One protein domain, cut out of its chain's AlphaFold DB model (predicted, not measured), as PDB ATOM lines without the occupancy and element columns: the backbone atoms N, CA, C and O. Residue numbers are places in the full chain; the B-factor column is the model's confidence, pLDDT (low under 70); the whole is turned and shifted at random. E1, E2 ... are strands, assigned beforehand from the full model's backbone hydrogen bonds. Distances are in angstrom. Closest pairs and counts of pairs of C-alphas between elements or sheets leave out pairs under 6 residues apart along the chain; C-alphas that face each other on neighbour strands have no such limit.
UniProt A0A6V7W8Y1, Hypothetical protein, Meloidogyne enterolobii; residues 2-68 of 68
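This is residues 2 to 68 of the 68 residues of the protein "Hypothetical protein" of Meloidogyne enterolobii (UniProt A0A6V7W8Y1). With little regular structure, this is one bent two-stranded hairpin, E1 then E2, and a long irregular chain, residues 23 to 68, that swings away in a wide loop and folds back; residues 35 to 42 stick out. The 67 printed residues have no named helix and two named strands, an antiparallel sheet; the class is all strand, with only 14 residues in named elements. The whole is loose, radius of gyration of the C-alphas 14.4 A, spanning 39 by 29 by 22 A.

E1, residues 7 to 12, and E2, residues 15 to 22, form a hairpin through a tight link, antiparallel at 162 degrees. N 12 and O 15, 2.8 A, and N 8 and O 21, 3.0 A, are within hydrogen-bond range. E2 bends by 67 degrees at residue 18.

E1 begins at C-alpha 7 (254.633, 177.433, 257.329) and measures 17.3 A; E2 measures 19.2 A, ending at C-alpha 22 (258.249, 179.983, 256.616).

The C-alphas farthest apart, of Thr 2 and Ser 38, are 44.5 A apart. The printed part has no cut. pLDDT is under 70 at residues 2 to 4, 25 to 28, 64 to 66 and 68.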
ATOM      1  N   THR A   2     260.621 170.018 245.160       49.84
ATOM      2  CA  THR A   2     260.426 171.339 245.763       49.84
ATOM      3  C   THR A   2     260.626 171.167 247.265       49.84
ATOM      4  O   THR A   2     259.957 170.345 247.883       49.84
ATOM      5  N   ASN A   3     261.609 171.864 247.839       54.25
ATOM      6  CA  ASN A   3     261.777 171.924 249.289       54.25
ATOM      7  C   ASN A   3     260.629 172.773 249.845       54.25
ATOM      8  O   ASN A   3     260.767 173.982 250.017       54.25
ATOM      9  N   GLU A   4     259.466 172.155 250.027       69.19
ATOM     10  CA  GLU A   4     258.324 172.786 250.673       69.19
ATOM     11  C   GLU A   4     258.595 172.806 252.175       69.19
ATOM     12  O   GLU A   4     258.472 171.802 252.873       69.19
ATOM     13  N   PHE A   5     259.056 173.957 252.659       77.81
ATOM     14  CA  PHE A   5     259.184 174.196 254.085       77.81
ATOM     15  C   PHE A   5     257.786 174.368 254.692       77.81
ATOM     16  O   PHE A   5     256.936 175.031 254.084       77.81
ATOM     17  N   PRO A   6     257.528 173.810 255.887       84.25
ATOM     18  CA  PRO A   6     256.275 174.065 256.573       84.25
ATOM     19  C   PRO A   6     256.142 175.563 256.869       84.25
ATOM     20  O   PRO A   6     257.135 176.278 257.009       84.25
ATOM     21  N   TYR A   7     254.909 176.048 256.968       87.12
ATOM     22  CA  TYR A   7     254.633 177.433 257.329       87.12
ATOM     23  C   TYR A   7     253.548 177.524 258.393       87.12
ATOM     24  O   TYR A   7     252.696 176.646 258.519       87.12
ATOM     25  N   VAL A   8     253.569 178.620 259.147       89.94
ATOM     26  CA  VAL A   8     252.517 178.976 260.105       89.94
ATOM     27  C   VAL A   8     251.857 180.268 259.652       89.94
ATOM     28  O   VAL A   8     252.521 181.196 259.199       89.94
ATOM     29  N   PHE A   9     250.541 180.347 259.788       91.75
ATOM     30  CA  PHE A   9     249.772 181.569 259.581       91.75
ATOM     31  C   PHE A   9     248.743 181.714 260.699       91.75
ATOM     32  O   PHE A   9     248.414 180.754 261.394       91.75
ATOM     33  N   PHE A  10     248.228 182.928 260.871       93.31
ATOM     34  CA  PHE A  10     247.282 183.242 261.934       93.31
ATOM     35  C   PHE A  10     245.959 183.708 261.348       93.31
ATOM     36  O   PHE A  10     245.908 184.323 260.281       93.31
ATOM     37  N   THR A  11     244.874 183.441 262.068       95.06
ATOM     38  CA  THR A  11     243.541 183.922 261.711       95.06
ATOM     39  C   THR A  11     242.910 184.640 262.895       95.06
ATOM     40  O   THR A  11     243.207 184.356 264.054       95.06
ATOM     41  N   LYS A  12     242.035 185.601 262.604       96.75
ATOM     42  CA  LYS A  12     241.197 186.290 263.582       96.75
ATOM     43  C   LYS A  12     239.783 186.356 263.028       96.75
ATOM     44  O   LYS A  12     239.577 186.874 261.932       96.75
ATOM     45  N   ASN A  13     238.819 185.826 263.778       96.31
ATOM     46  CA  ASN A  13     237.400 185.801 263.403       96.31
ATOM     47  C   ASN A  13     237.162 185.246 261.981       96.31
ATOM     48  O   ASN A  13     236.453 185.851 261.179       96.31
ATOM     49  N   GLY A  14     237.816 184.128 261.645       94.38
ATOM     50  CA  GLY A  14     237.642 183.435 260.361       94.38
ATOM     51  C   GLY A  14     238.375 184.057 259.167       94.38
ATOM     52  O   GLY A  14     238.213 183.588 258.045       94.38
ATOM     53  N   LYS A  15     239.202 185.088 259.377       92.75
ATOM     54  CA  LYS A  15     240.023 185.707 258.324       92.75
ATOM     55  C   LYS A  15     241.502 185.602 258.658       92.75
ATOM     56  O   LYS A  15     241.882 185.817 259.806       92.75
ATOM     57  N   GLN A  16     242.331 185.299 257.663       91.19
ATOM     58  CA  GLN A  16     243.781 185.325 257.836       91.19
ATOM     59  C   GLN A  16     244.264 186.744 258.167       91.19
ATOM     60  O   GLN A  16     243.758 187.724 257.618       91.19
ATOM     61  N   ILE A  17     245.253 186.839 259.054       92.31
ATOM     62  CA  ILE A  17     245.955 188.076 259.395       92.31
ATOM     63  C   ILE A  17     247.455 187.919 259.112       92.31
ATOM     64  O   ILE A  17     248.052 186.901 259.456       92.31
ATOM     65  N   GLY A  18     248.062 188.933 258.490       89.50
ATOM     66  CA  GLY A  18     249.478 188.907 258.103       89.50
ATOM     67  C   GLY A  18     249.817 187.879 257.009       89.50
ATOM     68  O   GLY A  18     248.942 187.193 256.472       89.50
ATOM     69  N   LYS A  19     251.106 187.799 256.662       88.38
ATOM     70  CA  LYS A  19     251.665 186.756 255.786       88.38
ATOM     71  C   LYS A  19     252.034 185.503 256.582       88.38
ATOM     72  O   LYS A  19     252.174 185.551 257.805       88.38
ATOM     73  N   GLY A  20     252.192 184.390 255.870       89.00
ATOM     74  CA  GLY A  20     252.704 183.155 256.451       89.00
ATOM     75  C   GLY A  20     254.168 183.311 256.861       89.00
ATOM     76  O   GLY A  20     254.913 184.088 256.266       89.00
ATOM     77  N   ILE A  21     254.576 182.558 257.872       89.31
ATOM     78  CA  ILE A  21     255.955 182.487 258.349       89.31
ATOM     79  C   ILE A  21     256.514 181.151 257.888       89.31
ATOM     80  O   ILE A  21     255.994 180.108 258.287       89.31
ATOM     81  N   LEU A  22     257.550 181.186 257.049       87.50
ATOM     82  CA  LEU A  22     258.249 179.983 256.616       87.50
ATOM     83  C   LEU A  22     259.088 179.438 257.776       87.50
ATOM     84  O   LEU A  22     259.835 180.176 258.420       87.50
ATOM     85  N   LEU A  23     258.971 178.148 258.059       85.12
ATOM     86  CA  LEU A  23     259.739 177.502 259.114       85.12
ATOM     87  C   LEU A  23     261.060 177.005 258.523       85.12
ATOM     88  O   LEU A  23     261.076 176.167 257.625       85.12
ATOM     89  N   MET A  24     262.174 177.546 259.020       73.12
ATOM     90  CA  MET A  24     263.517 177.308 258.464       73.12
ATOM     91  C   MET A  24     264.048 175.889 258.704       73.12
ATOM     92  O   MET A  24     265.002 175.467 258.056       73.12
ATOM     93  N   GLU A  25     263.433 175.143 259.620       68.12
ATOM     94  CA  GLU A  25     263.873 173.813 260.013       68.12
ATOM     95  C   GLU A  25     262.722 172.815 259.914       68.12
ATOM     96  O   GLU A  25     261.637 173.040 260.443       68.12
ATOM     97  N   ASN A  26     262.974 171.664 259.289       64.88
ATOM     98  CA  ASN A  26     262.050 170.533 259.319       64.88
ATOM     99  C   ASN A  26     262.305 169.670 260.568       64.88
ATOM    100  O   ASN A  26     262.511 168.462 260.474       64.88
ATOM    101  N   THR A  27     262.363 170.292 261.751       64.69
ATOM    102  CA  THR A  27     262.691 169.621 263.027       64.69
ATOM    103  C   THR A  27     261.561 168.741 263.576       64.69
ATOM    104  O   THR A  27     261.653 168.211 264.680       64.69
ATOM    105  N   GLY A  28     260.509 168.516 262.784       64.44
ATOM    106  CA  GLY A  28     259.580 167.391 262.917       64.44
ATOM    107  C   GLY A  28     258.571 167.452 264.067       64.44
ATOM    108  O   GLY A  28     257.642 166.651 264.068       64.44
ATOM    109  N   SER A  29     258.692 168.375 265.027       75.94
ATOM    110  CA  SER A  29     257.794 168.397 266.193       75.94
ATOM    111  C   SER A  29     257.492 169.805 266.711       75.94
ATOM    112  O   SER A  29     258.090 170.275 267.681       75.94
ATOM    113  N   TYR A  30     256.484 170.451 266.123       83.88
ATOM    114  CA  TYR A  30     255.844 171.632 266.705       83.88
ATOM    115  C   TYR A  30     254.719 171.215 267.651       83.88
ATOM    116  O   TYR A  30     253.968 170.286 267.362       83.88
ATOM    117  N   LYS A  31     254.577 171.925 268.773       89.12
ATOM    118  CA  LYS A  31     253.479 171.722 269.726       89.12
ATOM    119  C   LYS A  31     252.746 173.036 269.998       89.12
ATOM    120  O   LYS A  31     253.411 174.072 270.097       89.12
ATOM    121  N   PRO A  32     251.410 173.020 270.148       92.19
ATOM    122  CA  PRO A  32     250.666 174.191 270.595       92.19
ATOM    123  C   PRO A  32     251.205 174.717 271.932       92.19
ATOM    124  O   PRO A  32     251.540 173.942 272.827       92.19
ATOM    125  N   HIS A  33     251.282 176.040 272.073       94.06
ATOM    126  CA  HIS A  33     251.731 176.706 273.293       94.06
ATOM    127  C   HIS A  33     250.894 177.963 273.542       94.06
ATOM    128  O   HIS A  33     250.647 178.739 272.620       94.06
ATOM    129  N   VAL A  34     250.483 178.180 274.793       95.06
ATOM    130  CA  VAL A  34     249.709 179.352 275.216       95.06
ATOM    131  C   VAL A  34     250.229 179.869 276.554       95.06
ATOM    132  O   VAL A  34     250.538 179.091 277.453       95.06
ATOM    133  N   TRP A  35     250.311 181.193 276.690       97.06
ATOM    134  CA  TRP A  35     250.624 181.874 277.945       97.06
ATOM    135  C   TRP A  35     249.509 182.870 278.266       97.06
ATOM    136  O   TRP A  35     249.085 183.626 277.393       97.06
ATOM    137  N   LEU A  36     249.016 182.850 279.505       97.25
ATOM    138  CA  LEU A  36     247.872 183.645 279.952       97.25
ATOM    139  C   LEU A  36     248.297 184.620 281.049       97.25
ATOM    140  O   LEU A  36     249.089 184.272 281.926       97.25
ATOM    141  N   LYS A  37     247.734 185.830 281.031       97.81
ATOM    142  CA  LYS A  37     247.962 186.851 282.059       97.81
ATOM    143  C   LYS A  37     246.630 187.460 282.488       97.81
ATOM    144  O   LYS A  37     246.077 188.294 281.779       97.81
ATOM    145  N   SER A  38     246.138 187.031 283.653       97.38
ATOM    146  CA  SER A  38     244.875 187.491 284.257       97.38
ATOM    147  C   SER A  38     243.651 187.352 283.338       97.38
ATOM    148  O   SER A  38     242.780 188.218 283.317       97.38
ATOM    149  N   CYS A  39     243.591 186.271 282.560       97.19
ATOM    150  CA  CYS A  39     242.487 185.973 281.653       97.19
ATOM    151  C   CYS A  39     242.204 184.466 281.595       97.19
ATOM    152  O   CYS A  39     242.962 183.653 282.128       97.19
ATOM    153  N   SER A  40     241.108 184.101 280.934       97.12
ATOM    154  CA  SER A  40     240.722 182.715 280.674       97.12
ATOM    155  C   SER A  40     240.437 182.543 279.190       97.12
ATOM    156  O   SER A  40     239.924 183.456 278.543       97.12
ATOM    157  N   VAL A  41     240.805 181.384 278.651       96.19
ATOM    158  CA  VAL A  41     240.578 181.022 277.250       96.19
ATOM    159  C   VAL A  41     240.101 179.583 277.172       96.19
ATOM    160  O   VAL A  41     240.409 178.770 278.042       96.19
ATOM    161  N   GLU A  42     239.391 179.273 276.099       96.06
ATOM    162  CA  GLU A  42     238.984 177.921 275.750       96.06
ATOM    163  C   GLU A  42     239.706 177.511 274.465       96.06
ATOM    164  O   GLU A  42     239.708 178.254 273.481       96.06
ATOM    165  N   ALA A  43     240.335 176.338 274.475       95.38
ATOM    166  CA  ALA A  43     240.962 175.782 273.285       95.38
ATOM    167  C   ALA A  43     239.960 174.930 272.494       95.38
ATOM    168  O   ALA A  43     239.032 174.334 273.048       95.38
ATOM    169  N   ASN A  44     240.155 174.867 271.182       96.31
ATOM    170  CA  ASN A  44     239.474 173.927 270.307       96.31
ATOM    171  C   ASN A  44     240.532 173.226 269.454       96.31
ATOM    172  O   ASN A  44     241.165 173.878 268.625       96.31
ATOM    173  N   PHE A  45     240.733 171.927 269.685       95.50
ATOM    174  CA  PHE A  45     241.657 171.092 268.911       95.50
ATOM    175  C   PHE A  45     240.951 170.272 267.820       95.50
ATOM    176  O   PHE A  45     241.620 169.561 267.078       95.50
ATOM    177  N   GLY A  46     239.630 170.424 267.671       95.00
ATOM    178  CA  GLY A  46     238.839 169.752 266.638       95.00
ATOM    179  C   GLY A  46     238.175 168.445 267.071       95.00
ATOM    180  O   GLY A  46     237.772 167.682 266.203       95.00
ATOM    181  N   ASP A  47     238.042 168.192 268.376       96.69
ATOM    182  CA  ASP A  47     237.406 166.967 268.891       96.69
ATOM    183  C   ASP A  47     235.898 166.890 268.572       96.69
ATOM    184  O   ASP A  47     235.347 165.799 268.455       96.69
ATOM    185  N   ASP A  48     235.234 168.041 268.401       96.25
ATOM    186  CA  ASP A  48     233.829 168.153 267.995       96.25
ATOM    187  C   ASP A  48     233.657 169.306 266.999       96.25
ATOM    188  O   ASP A  48     233.612 170.478 267.374       96.25
ATOM    189  N   LEU A  49     233.570 168.972 265.712       94.06
ATOM    190  CA  LEU A  49     233.370 169.949 264.639       94.06
ATOM    191  C   LEU A  49     231.892 170.178 264.294       94.06
ATOM    192  O   LEU A  49     231.602 171.098 263.530       94.06
ATOM    193  N   GLU A  50     230.971 169.379 264.839       95.38
ATOM    194  CA  GLU A  50     229.533 169.540 264.601       95.38
ATOM    195  C   GLU A  50     228.962 170.632 265.505       95.38
ATOM    196  O   GLU A  50     228.300 171.555 265.024       95.38
ATOM    197  N   THR A  51     229.255 170.568 266.806       97.00
ATOM    198  CA  THR A  51     228.761 171.554 267.779       97.00
ATOM    199  C   THR A  51     229.733 172.712 267.984       97.00
ATOM    200  O   THR A  51     229.305 173.833 268.278       97.00
ATOM    201  N   LYS A  52     231.038 172.476 267.783       96.06
ATOM    202  CA  LYS A  52     232.101 173.468 267.991       96.06
ATOM    203  C   LYS A  52     233.046 173.559 266.779       96.06
ATOM    204  O   LYS A  52     234.249 173.316 266.897       96.06
ATOM    205  N   PRO A  53     232.543 173.960 265.596       95.94
ATOM    206  CA  PRO A  53     233.369 174.092 264.401       95.94
ATOM    207  C   PRO A  53     234.474 175.143 264.574       95.94
ATOM    208  O   PRO A  53     234.344 176.114 265.328       95.94
ATOM    209  N   PHE A  54     235.560 174.998 263.814       96.31
ATOM    210  CA  PHE A  54     236.536 176.076 263.678       96.31
ATOM    211  C   PHE A  54     235.884 177.305 263.039       96.31
ATOM    212  O   PHE A  54     235.151 177.205 262.058       96.31
ATOM    213  N   THR A  55     236.198 178.498 263.550       96.75
ATOM    214  CA  THR A  55     235.728 179.752 262.936       96.75
ATOM    215  C   THR A  55     236.345 179.981 261.555       96.75
ATOM    216  O   THR A  55     235.752 180.642 260.706       96.75
ATOM    217  N   TYR A  56     237.561 179.477 261.333       95.75
ATOM    218  CA  TYR A  56     238.210 179.504 260.029       95.75
ATOM    219  C   TYR A  56     237.830 178.259 259.228       95.75
ATOM    220  O   TYR A  56     238.011 177.139 259.697       95.75
ATOM    221  N   ASP A  57     237.351 178.466 258.004       92.88
ATOM    222  CA  ASP A  57     237.030 177.381 257.083       92.88
ATOM    223  C   ASP A  57     238.302 176.897 256.378       92.88
ATOM    224  O   ASP A  57     238.749 177.471 255.381       92.88
ATOM    225  N   ILE A  58     238.884 175.826 256.917       89.00
ATOM    226  CA  ILE A  58     240.123 175.224 256.415       89.00
ATOM    227  C   ILE A  58     239.954 174.719 254.972       89.00
ATOM    228  O   ILE A  58     240.914 174.750 254.206       89.00
ATOM    229  N   SER A  59     238.741 174.328 254.555       89.50
ATOM    230  CA  SER A  59     238.488 173.844 253.186       89.50
ATOM    231  C   SER A  59     238.658 174.935 252.124       89.50
ATOM    232  O   SER A  59     238.935 174.643 250.962       89.50
ATOM    233  N   LYS A  60     238.534 176.204 252.529       87.12
ATOM    234  CA  LYS A  60     238.734 177.383 251.678       87.12
ATOM    235  C   LYS A  60     240.168 177.912 251.717       87.12
ATOM    236  O   LYS A  60     240.437 178.962 251.130       87.12
ATOM    237  N   HIS A  61     241.082 177.243 252.423       87.31
ATOM    238  CA  HIS A  61     242.462 177.693 252.522       87.31
ATOM    239  C   HIS A  61     243.165 177.587 251.167       87.31
ATOM    240  O   HIS A  61     243.256 176.514 250.573       87.31
ATOM    241  N   THR A  62     243.694 178.709 250.689       82.94
ATOM    242  CA  THR A  62     244.581 178.755 249.530       82.94
ATOM    243  C   THR A  62     246.001 179.028 250.004       82.94
ATOM    244  O   THR A  62     246.230 179.889 250.855       82.94
ATOM    245  N   ILE A  63     246.962 178.277 249.459       73.56
ATOM    246  CA  ILE A  63     248.375 178.418 249.820       73.56
ATOM    247  C   ILE A  63     248.824 179.845 249.502       73.56
ATOM    248  O   ILE A  63     248.647 180.347 248.385       73.56
ATOM    249  N   LEU A  64     249.415 180.495 250.500       67.38
ATOM    250  CA  LEU A  64     249.955 181.838 250.363       67.38
ATOM    251  C   LEU A  64     251.137 181.816 249.400       67.38
ATOM    252  O   LEU A  64     252.072 181.040 249.564       67.38
ATOM    253  N   LYS A  65     251.121 182.714 248.414       64.44
ATOM    254  CA  LYS A  65     252.297 182.977 247.568       64.44
ATOM    255  C   LYS A  65     253.301 183.922 248.233       64.44
ATOM    256  O   LYS A  65     254.370 184.152 247.682       64.44
ATOM    257  N   GLU A  66     252.952 184.481 249.390       66.31
ATOM    258  CA  GLU A  66     253.747 185.490 250.081       66.31
ATOM    259  C   GLU A  66     254.029 185.076 251.526       66.31
ATOM    260  O   GLU A  66     253.106 184.857 252.316       66.31
ATOM    261  N   PHE A  67     255.316 185.027 251.862       72.62
ATOM    262  CA  PHE A  67     255.854 184.749 253.193       72.62
ATOM    263  C   PHE A  67     256.698 185.947 253.668       72.62
ATOM    264  O   PHE A  67     257.096 186.774 252.839       72.62
ATOM    265  N   TYR A  68     256.902 186.079 254.983       60.81
ATOM    266  CA  TYR A  68     257.881 187.012 255.570       60.81
ATOM    267  C   TYR A  68     259.276 186.397 255.650       60.81
ATOM    268  O   TYR A  68     259.356 185.162 255.844       60.81
TER     269      TYR A  68